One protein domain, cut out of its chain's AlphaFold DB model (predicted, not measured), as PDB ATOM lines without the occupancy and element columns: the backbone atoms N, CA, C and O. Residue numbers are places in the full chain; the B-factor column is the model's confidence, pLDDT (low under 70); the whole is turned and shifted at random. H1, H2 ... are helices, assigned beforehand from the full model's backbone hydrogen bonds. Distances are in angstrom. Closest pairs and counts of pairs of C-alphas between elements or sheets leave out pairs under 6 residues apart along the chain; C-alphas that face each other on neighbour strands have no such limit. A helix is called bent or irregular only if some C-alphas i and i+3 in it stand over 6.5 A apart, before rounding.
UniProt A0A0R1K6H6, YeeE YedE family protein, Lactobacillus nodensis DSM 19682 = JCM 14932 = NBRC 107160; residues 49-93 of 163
ATOM      1  N   GLY A  49       2.628  -2.645  -9.430       71.88
ATOM      2  CA  GLY A  49       3.615  -3.134  -8.471       71.88
ATOM      3  C   GLY A  49       4.789  -3.800  -9.188       71.88
ATOM      4  O   GLY A  49       4.605  -4.828  -9.842       71.88
ATOM      5  N   PHE A  50       6.006  -3.267  -9.029       75.94
ATOM      6  CA  PHE A  50       7.214  -3.889  -9.591       75.94
ATOM      7  C   PHE A  50       7.411  -5.313  -9.051       75.94
ATOM      8  O   PHE A  50       7.562  -6.248  -9.835       75.94
ATOM      9  N   ALA A  51       7.284  -5.503  -7.733       76.88
ATOM     10  CA  ALA A  51       7.348  -6.823  -7.095       76.88
ATOM     11  C   ALA A  51       6.200  -7.747  -7.552       76.88
ATOM     12  O   ALA A  51       6.402  -8.927  -7.843       76.88
ATOM     13  N   GLY A  52       4.997  -7.184  -7.708       75.44
ATOM     14  CA  GLY A  52       3.822  -7.902  -8.202       75.44
ATOM     15  C   GLY A  52       3.978  -8.423  -9.633       75.44
ATOM     16  O   GLY A  52       3.387  -9.445  -9.970       75.44
ATOM     17  N   SER A  53       4.793  -7.773 -10.471       79.69
ATOM     18  CA  SER A  53       5.029  -8.216 -11.850       79.69
ATOM     19  C   SER A  53       5.740  -9.564 -11.929       79.69
ATOM     20  O   SER A  53       5.347 -10.409 -12.733       79.69
ATOM     21  N   VAL A  54       6.710  -9.785 -11.039       82.00
ATOM     22  CA  VAL A  54       7.460 -11.039 -10.920       82.00
ATOM     23  C   VAL A  54       6.626 -12.077 -10.176       82.00
ATOM     24  O   VAL A  54       6.462 -13.195 -10.657       82.00
ATOM     25  N   ASN A  55       6.018 -11.691  -9.051       79.25
ATOM     26  CA  ASN A  55       5.236 -12.608  -8.223       79.25
ATOM     27  C   ASN A  55       4.024 -13.183  -8.980       79.25
ATOM     28  O   ASN A  55       3.738 -14.378  -8.924       79.25
ATOM     29  N   ARG A  56       3.332 -12.343  -9.762       80.62
ATOM     30  CA  ARG A  56       2.214 -12.768 -10.614       80.62
ATOM     31  C   ARG A  56       2.684 -13.673 -11.750       80.62
ATOM     32  O   ARG A  56       2.024 -14.675 -12.017       80.62
ATOM     33  N   ALA A  57       3.807 -13.357 -12.392       86.31
ATOM     34  CA  ALA A  57       4.367 -14.218 -13.429       86.31
ATOM     35  C   ALA A  57       4.720 -15.610 -12.882       86.31
ATOM     36  O   ALA A  57       4.387 -16.602 -13.523       86.31
ATOM     37  N   TYR A  58       5.310 -15.679 -11.686       85.25
ATOM     38  CA  TYR A  58       5.727 -16.935 -11.063       85.25
ATOM     39  C   TYR A  58       4.545 -17.770 -10.548       85.25
ATOM     40  O   TYR A  58       4.404 -18.928 -10.922       85.25
ATOM     41  N   ASN A  59       3.648 -17.178  -9.753       84.25
ATOM     42  CA  ASN A  59       2.564 -17.926  -9.102       84.25
ATOM     43  C   ASN A  59       1.345 -18.182  -9.997       84.25
ATOM     44  O   ASN A  59       0.608 -19.135  -9.770       84.25
ATOM     45  N   THR A  60       1.085 -17.321 -10.989       86.62
ATOM     46  CA  THR A  60      -0.122 -17.422 -11.837       86.62
ATOM     47  C   THR A  60       0.186 -17.671 -13.312       86.62
ATOM     48  O   THR A  60      -0.737 -17.753 -14.118       86.62
ATOM     49  N   GLY A  61       1.466 -17.717 -13.702       88.38
ATOM     50  CA  GLY A  61       1.895 -17.850 -15.101       88.38
ATOM     51  C   GLY A  61       1.623 -16.618 -15.978       88.38
ATOM     52  O   GLY A  61       1.937 -16.609 -17.168       88.38
ATOM     53  N   SER A  62       1.029 -15.551 -15.431       87.94
ATOM     54  CA  SER A  62       0.620 -14.375 -16.204       87.94
ATOM     55  C   SER A  62       1.732 -13.330 -16.301       87.94
ATOM     56  O   SER A  62       2.037 -12.629 -15.337       87.94
ATOM     57  N   THR A  63       2.276 -13.134 -17.505       88.88
ATOM     58  CA  THR A  63       3.322 -12.129 -17.791       88.88
ATOM     59  C   THR A  63       2.773 -10.761 -18.211       88.88
ATOM     60  O   THR A  63       3.534  -9.865 -18.574       88.88
ATOM     61  N   LYS A  64       1.448 -10.556 -18.158       86.81
ATOM     62  CA  LYS A  64       0.800  -9.319 -18.637       86.81
ATOM     63  C   LYS A  64       1.349  -8.064 -17.944       86.81
ATOM     64  O   LYS A  64       1.634  -7.069 -18.610       86.81
ATOM     65  N   LEU A  65       1.539  -8.128 -16.624       83.25
ATOM     66  CA  LEU A  65       2.085  -7.014 -15.844       83.25
ATOM     67  C   LEU A  65       3.566  -6.767 -16.173       83.25
ATOM     68  O   LEU A  65       3.952  -5.626 -16.401       83.25
ATOM     69  N   MET A  66       4.364  -7.831 -16.301       86.19
ATOM     70  CA  MET A  66       5.775  -7.743 -16.695       86.19
ATOM     71  C   MET A  66       5.944  -7.077 -18.069       86.19
ATOM     72  O   MET A  66       6.743  -6.156 -18.212       86.19
ATOM     73  N   ARG A  67       5.134  -7.467 -19.064       89.25
ATOM     74  CA  ARG A  67       5.134  -6.835 -20.395       89.25
ATOM     75  C   ARG A  67       4.774  -5.351 -20.319       89.25
ATOM     76  O   ARG A  67       5.428  -4.538 -20.958       89.25
ATOM     77  N   THR A  68       3.774  -4.998 -19.511       88.62
ATOM     78  CA  THR A  68       3.346  -3.599 -19.336       88.62
ATOM     79  C   THR A  68       4.467  -2.740 -18.748       88.62
ATOM     80  O   THR A  68       4.742  -1.658 -19.263       88.62
ATOM     81  N   LEU A  69       5.168  -3.237 -17.723       87.50
ATOM     82  CA  LEU A  69       6.315  -2.533 -17.142       87.50
ATOM     83  C   LEU A  69       7.472  -2.401 -18.133       87.50
ATOM     84  O   LEU A  69       8.110  -1.356 -18.183       87.50
ATOM     85  N   MET A  70       7.717  -3.418 -18.959       89.94
ATOM     86  CA  MET A  70       8.766  -3.342 -19.975       89.94
ATOM     87  C   MET A  70       8.474  -2.283 -21.036       89.94
ATOM     88  O   MET A  70       9.370  -1.519 -21.392       89.94
ATOM     89  N   PHE A  71       7.221  -2.167 -21.479       92.06
ATOM     90  CA  PHE A  71       6.802  -1.070 -22.354       92.06
ATOM     91  C   PHE A  71       6.946   0.294 -21.678       92.06
ATOM     92  O   PHE A  71       7.418   1.232 -22.315       92.06
ATOM     93  N   MET A  72       6.594   0.408 -20.394       89.81
ATOM     94  CA  MET A  72       6.794   1.642 -19.634       89.81
ATOM     95  C   MET A  72       8.273   2.045 -19.628       89.81
ATOM     96  O   MET A  72       8.589   3.175 -19.988       89.81
ATOM     97  N   PHE A  73       9.179   1.116 -19.306       89.88
ATOM     98  CA  PHE A  73      10.618   1.378 -19.310       89.88
ATOM     99  C   PHE A  73      11.139   1.772 -20.691       89.88
ATOM    100  O   PHE A  73      11.897   2.734 -20.800       89.88
ATOM    101  N   LEU A  74      10.687   1.096 -21.750       95.06
ATOM    102  CA  LEU A  74      11.046   1.434 -23.126       95.06
ATOM    103  C   LEU A  74      10.618   2.861 -23.489       95.06
ATOM    104  O   LEU A  74      11.432   3.639 -23.978       95.06
ATOM    105  N   ILE A  75       9.363   3.225 -23.213       93.94
ATOM    106  CA  ILE A  75       8.841   4.569 -23.489       93.94
ATOM    107  C   ILE A  75       9.628   5.613 -22.695       93.94
ATOM    108  O   ILE A  75      10.032   6.628 -23.259       93.94
ATOM    109  N   THR A  76       9.911   5.357 -21.413       91.00
ATOM    110  CA  THR A  76      10.716   6.278 -20.599       91.00
ATOM    111  C   THR A  76      12.154   6.394 -21.098       91.00
ATOM    112  O   THR A  76      12.709   7.486 -21.072       91.00
ATOM    113  N   ALA A  77      12.759   5.312 -21.593       92.00
ATOM    114  CA  ALA A  77      14.103   5.346 -22.159       92.00
ATOM    115  C   ALA A  77      14.139   6.183 -23.445       92.00
ATOM    116  O   ALA A  77      14.986   7.063 -23.570       92.00
ATOM    117  N   ILE A  78      13.179   5.979 -24.355       94.00
ATOM    118  CA  ILE A  78      13.053   6.771 -25.588       94.00
ATOM    119  C   ILE A  78      12.817   8.248 -25.263       94.00
ATOM    120  O   ILE A  78      13.463   9.114 -25.850       94.00
ATOM    121  N   ALA A  79      11.931   8.545 -24.307       90.69
ATOM    122  CA  ALA A  79      11.669   9.912 -23.874       90.69
ATOM    123  C   ALA A  79      12.935  10.575 -23.313       90.69
ATOM    124  O   ALA A  79      13.284  11.668 -23.748       90.69
ATOM    125  N   ASN A  80      13.662   9.901 -22.413       87.94
ATOM    126  CA  ASN A  80      14.925  10.410 -21.871       87.94
ATOM    127  C   ASN A  80      15.946  10.688 -22.978       87.94
ATOM    128  O   ASN A  80      16.540  11.760 -23.005       87.94
ATOM    129  N   VAL A  81      16.105   9.764 -23.929       88.12
ATOM    130  CA  VAL A  81      16.984   9.956 -25.088       88.12
ATOM    131  C   VAL A  81      16.568  11.200 -25.880       88.12
ATOM    132  O   VAL A  81      17.405  12.058 -26.139       88.12
ATOM    133  N   ALA A  82      15.282  11.363 -26.197       87.88
ATOM    134  CA  ALA A  82      14.785  12.533 -26.923       87.88
ATOM    135  C   ALA A  82      15.037  13.859 -26.177       87.88
ATOM    136  O   ALA A  82      15.422  14.851 -26.804       87.88
ATOM    137  N   PHE A  83      14.872  13.878 -24.850       84.94
ATOM    138  CA  PHE A  83      15.181  15.047 -24.020       84.94
ATOM    139  C   PHE A  83      16.677  15.372 -24.009       84.94
ATOM    140  O   PHE A  83      17.043  16.536 -24.168       84.94
ATOM    141  N   LEU A  84      17.537  14.357 -23.891       84.25
ATOM    142  CA  LEU A  84      18.990  14.531 -23.914       84.25
ATOM    143  C   LEU A  84      19.497  15.000 -25.286       84.25
ATOM    144  O   LEU A  84      20.380  15.847 -25.342       84.25
ATOM    145  N   PHE A  85      18.929  14.502 -26.389       82.75
ATOM    146  CA  PHE A  85      19.289  14.943 -27.745       82.75
ATOM    147  C   PHE A  85      18.800  16.357 -28.074       82.75
ATOM    148  O   PHE A  85      19.424  17.049 -28.874       82.75
ATOM    149  N   SER A  86      17.693  16.792 -27.468       79.00
ATOM    150  CA  SER A  86      17.173  18.157 -27.640       79.00
ATOM    151  C   SER A  86      17.916  19.185 -26.776       79.00
ATOM    152  O   SER A  86      17.704  20.389 -26.924       79.00
ATOM    153  N   ALA A  87      18.774  18.729 -25.862       78.88
ATOM    154  CA  ALA A  87      19.585  19.579 -25.006       78.88
ATOM    155  C   ALA A  87      20.679  20.287 -25.810       78.88
ATOM    156  O   ALA A  87      21.418  19.652 -26.560       78.88
ATOM    157  N   LYS A  88      20.841  21.600 -25.608       69.81
ATOM    158  CA  LYS A  88      21.946  22.355 -26.221       69.81
ATOM    159  C   LYS A  88      23.301  21.947 -25.630       69.81
ATOM    160  O   LYS A  88      24.277  21.878 -26.367       69.81
ATOM    161  N   ASN A  89      23.333  21.634 -24.332       74.88
ATOM    162  CA  ASN A  89      24.446  20.979 -23.656       74.88
ATOM    163  C   ASN A  89      23.917  19.797 -22.833       74.88
ATOM    164  O   ASN A  89      22.954  19.925 -22.081       74.88
ATOM    165  N   ILE A  90      24.578  18.645 -22.938       68.19
ATOM    166  CA  ILE A  90      24.197  17.411 -22.226       68.19
ATOM    167  C   ILE A  90      24.365  17.562 -20.700       68.19
ATOM    168  O   ILE A  90      23.690  16.893 -19.922       68.19
ATOM    169  N   THR A  91      25.241  18.471 -20.265       68.75
ATOM    170  CA  THR A  91      25.562  18.732 -18.854       68.75
ATOM    171  C   THR A  91      24.492  19.523 -18.106       68.75
ATOM    172  O   THR A  91      24.514  19.537 -16.880       68.75
ATOM    173  N   ASP A  92      23.546  20.158 -18.805       71.88
ATOM    174  CA  ASP A  92      22.531  21.018 -18.175       71.88
ATOM    175  C   ASP A  92      21.539  20.227 -17.302       71.88
ATOM    176  O   ASP A  92      20.864  20.798 -16.446       71.88
ATOM    177  N   TYR A  93      21.455  18.910 -17.501       70.50
ATOM    178  CA  TYR A  93      20.528  18.028 -16.790       70.50
ATOM    179  C   TYR A  93      21.122  17.341 -15.550       70.50
ATOM    180  O   TYR A  93      20.403  16.560 -14.932       70.50
TER     181      TYR A  93
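What this domain is: This is residues 49 to 93 of the 163 residues of the protein "YeeE YedE family protein" of Lactobacillus nodensis DSM 19682 = JCM 14932 = NBRC 107160 (UniProt A0A0R1K6H6). One long helix, H2, makes a rod; H1 folds back beside its first residues as a helical hairpin, and past Phe 85, the last residue of H2, a tight link turns into tiny H3. H2's residues 70 to 82 stand free between these ends. The 45 printed residues hold three named helices, H1, H2, H3 in order, and no named strand: all helix, extended, radius of gyration of the C-alphas 15.6 A, spans 48 by 13 by 10 A.

How they stand to each other: Start at H1, residues 50 to 60; it touches H2, residues 64 to 85, at residues 64 to 69 alone. Look at the closest C-alphas, Ser 53 and Met 66, 4.9 A apart. The two run opposite ways at a shallow tilt of 30 degrees. H3, residues 90 to 93, is close to H2 but not clearly touching, closest C-alphas Leu 84 and Ile 90, 6.2 A; H1 and H3 are apart. Every O i to N i+4 pair is within hydrogen-bond range in H2, 6 of 7 in H1; H3 is too short for one.

Where its parts are: Find C-alpha 50 at (7.214, -3.889, -9.591); H1 runs 15.6 A from there. H2 runs 31.8 A to C-alpha 85 at (19.289, 14.943, -27.745). H3 is irregular, only just: C-alphas 90 and 93 are 6.6 A apart.

The domain as a whole: The farthest C-alphas, Asn 59 and Lys 88, are 47.9 A apart. The printed part has no cut, and both links are tight. Residues 88 and 90 to 91 have pLDDT under 70.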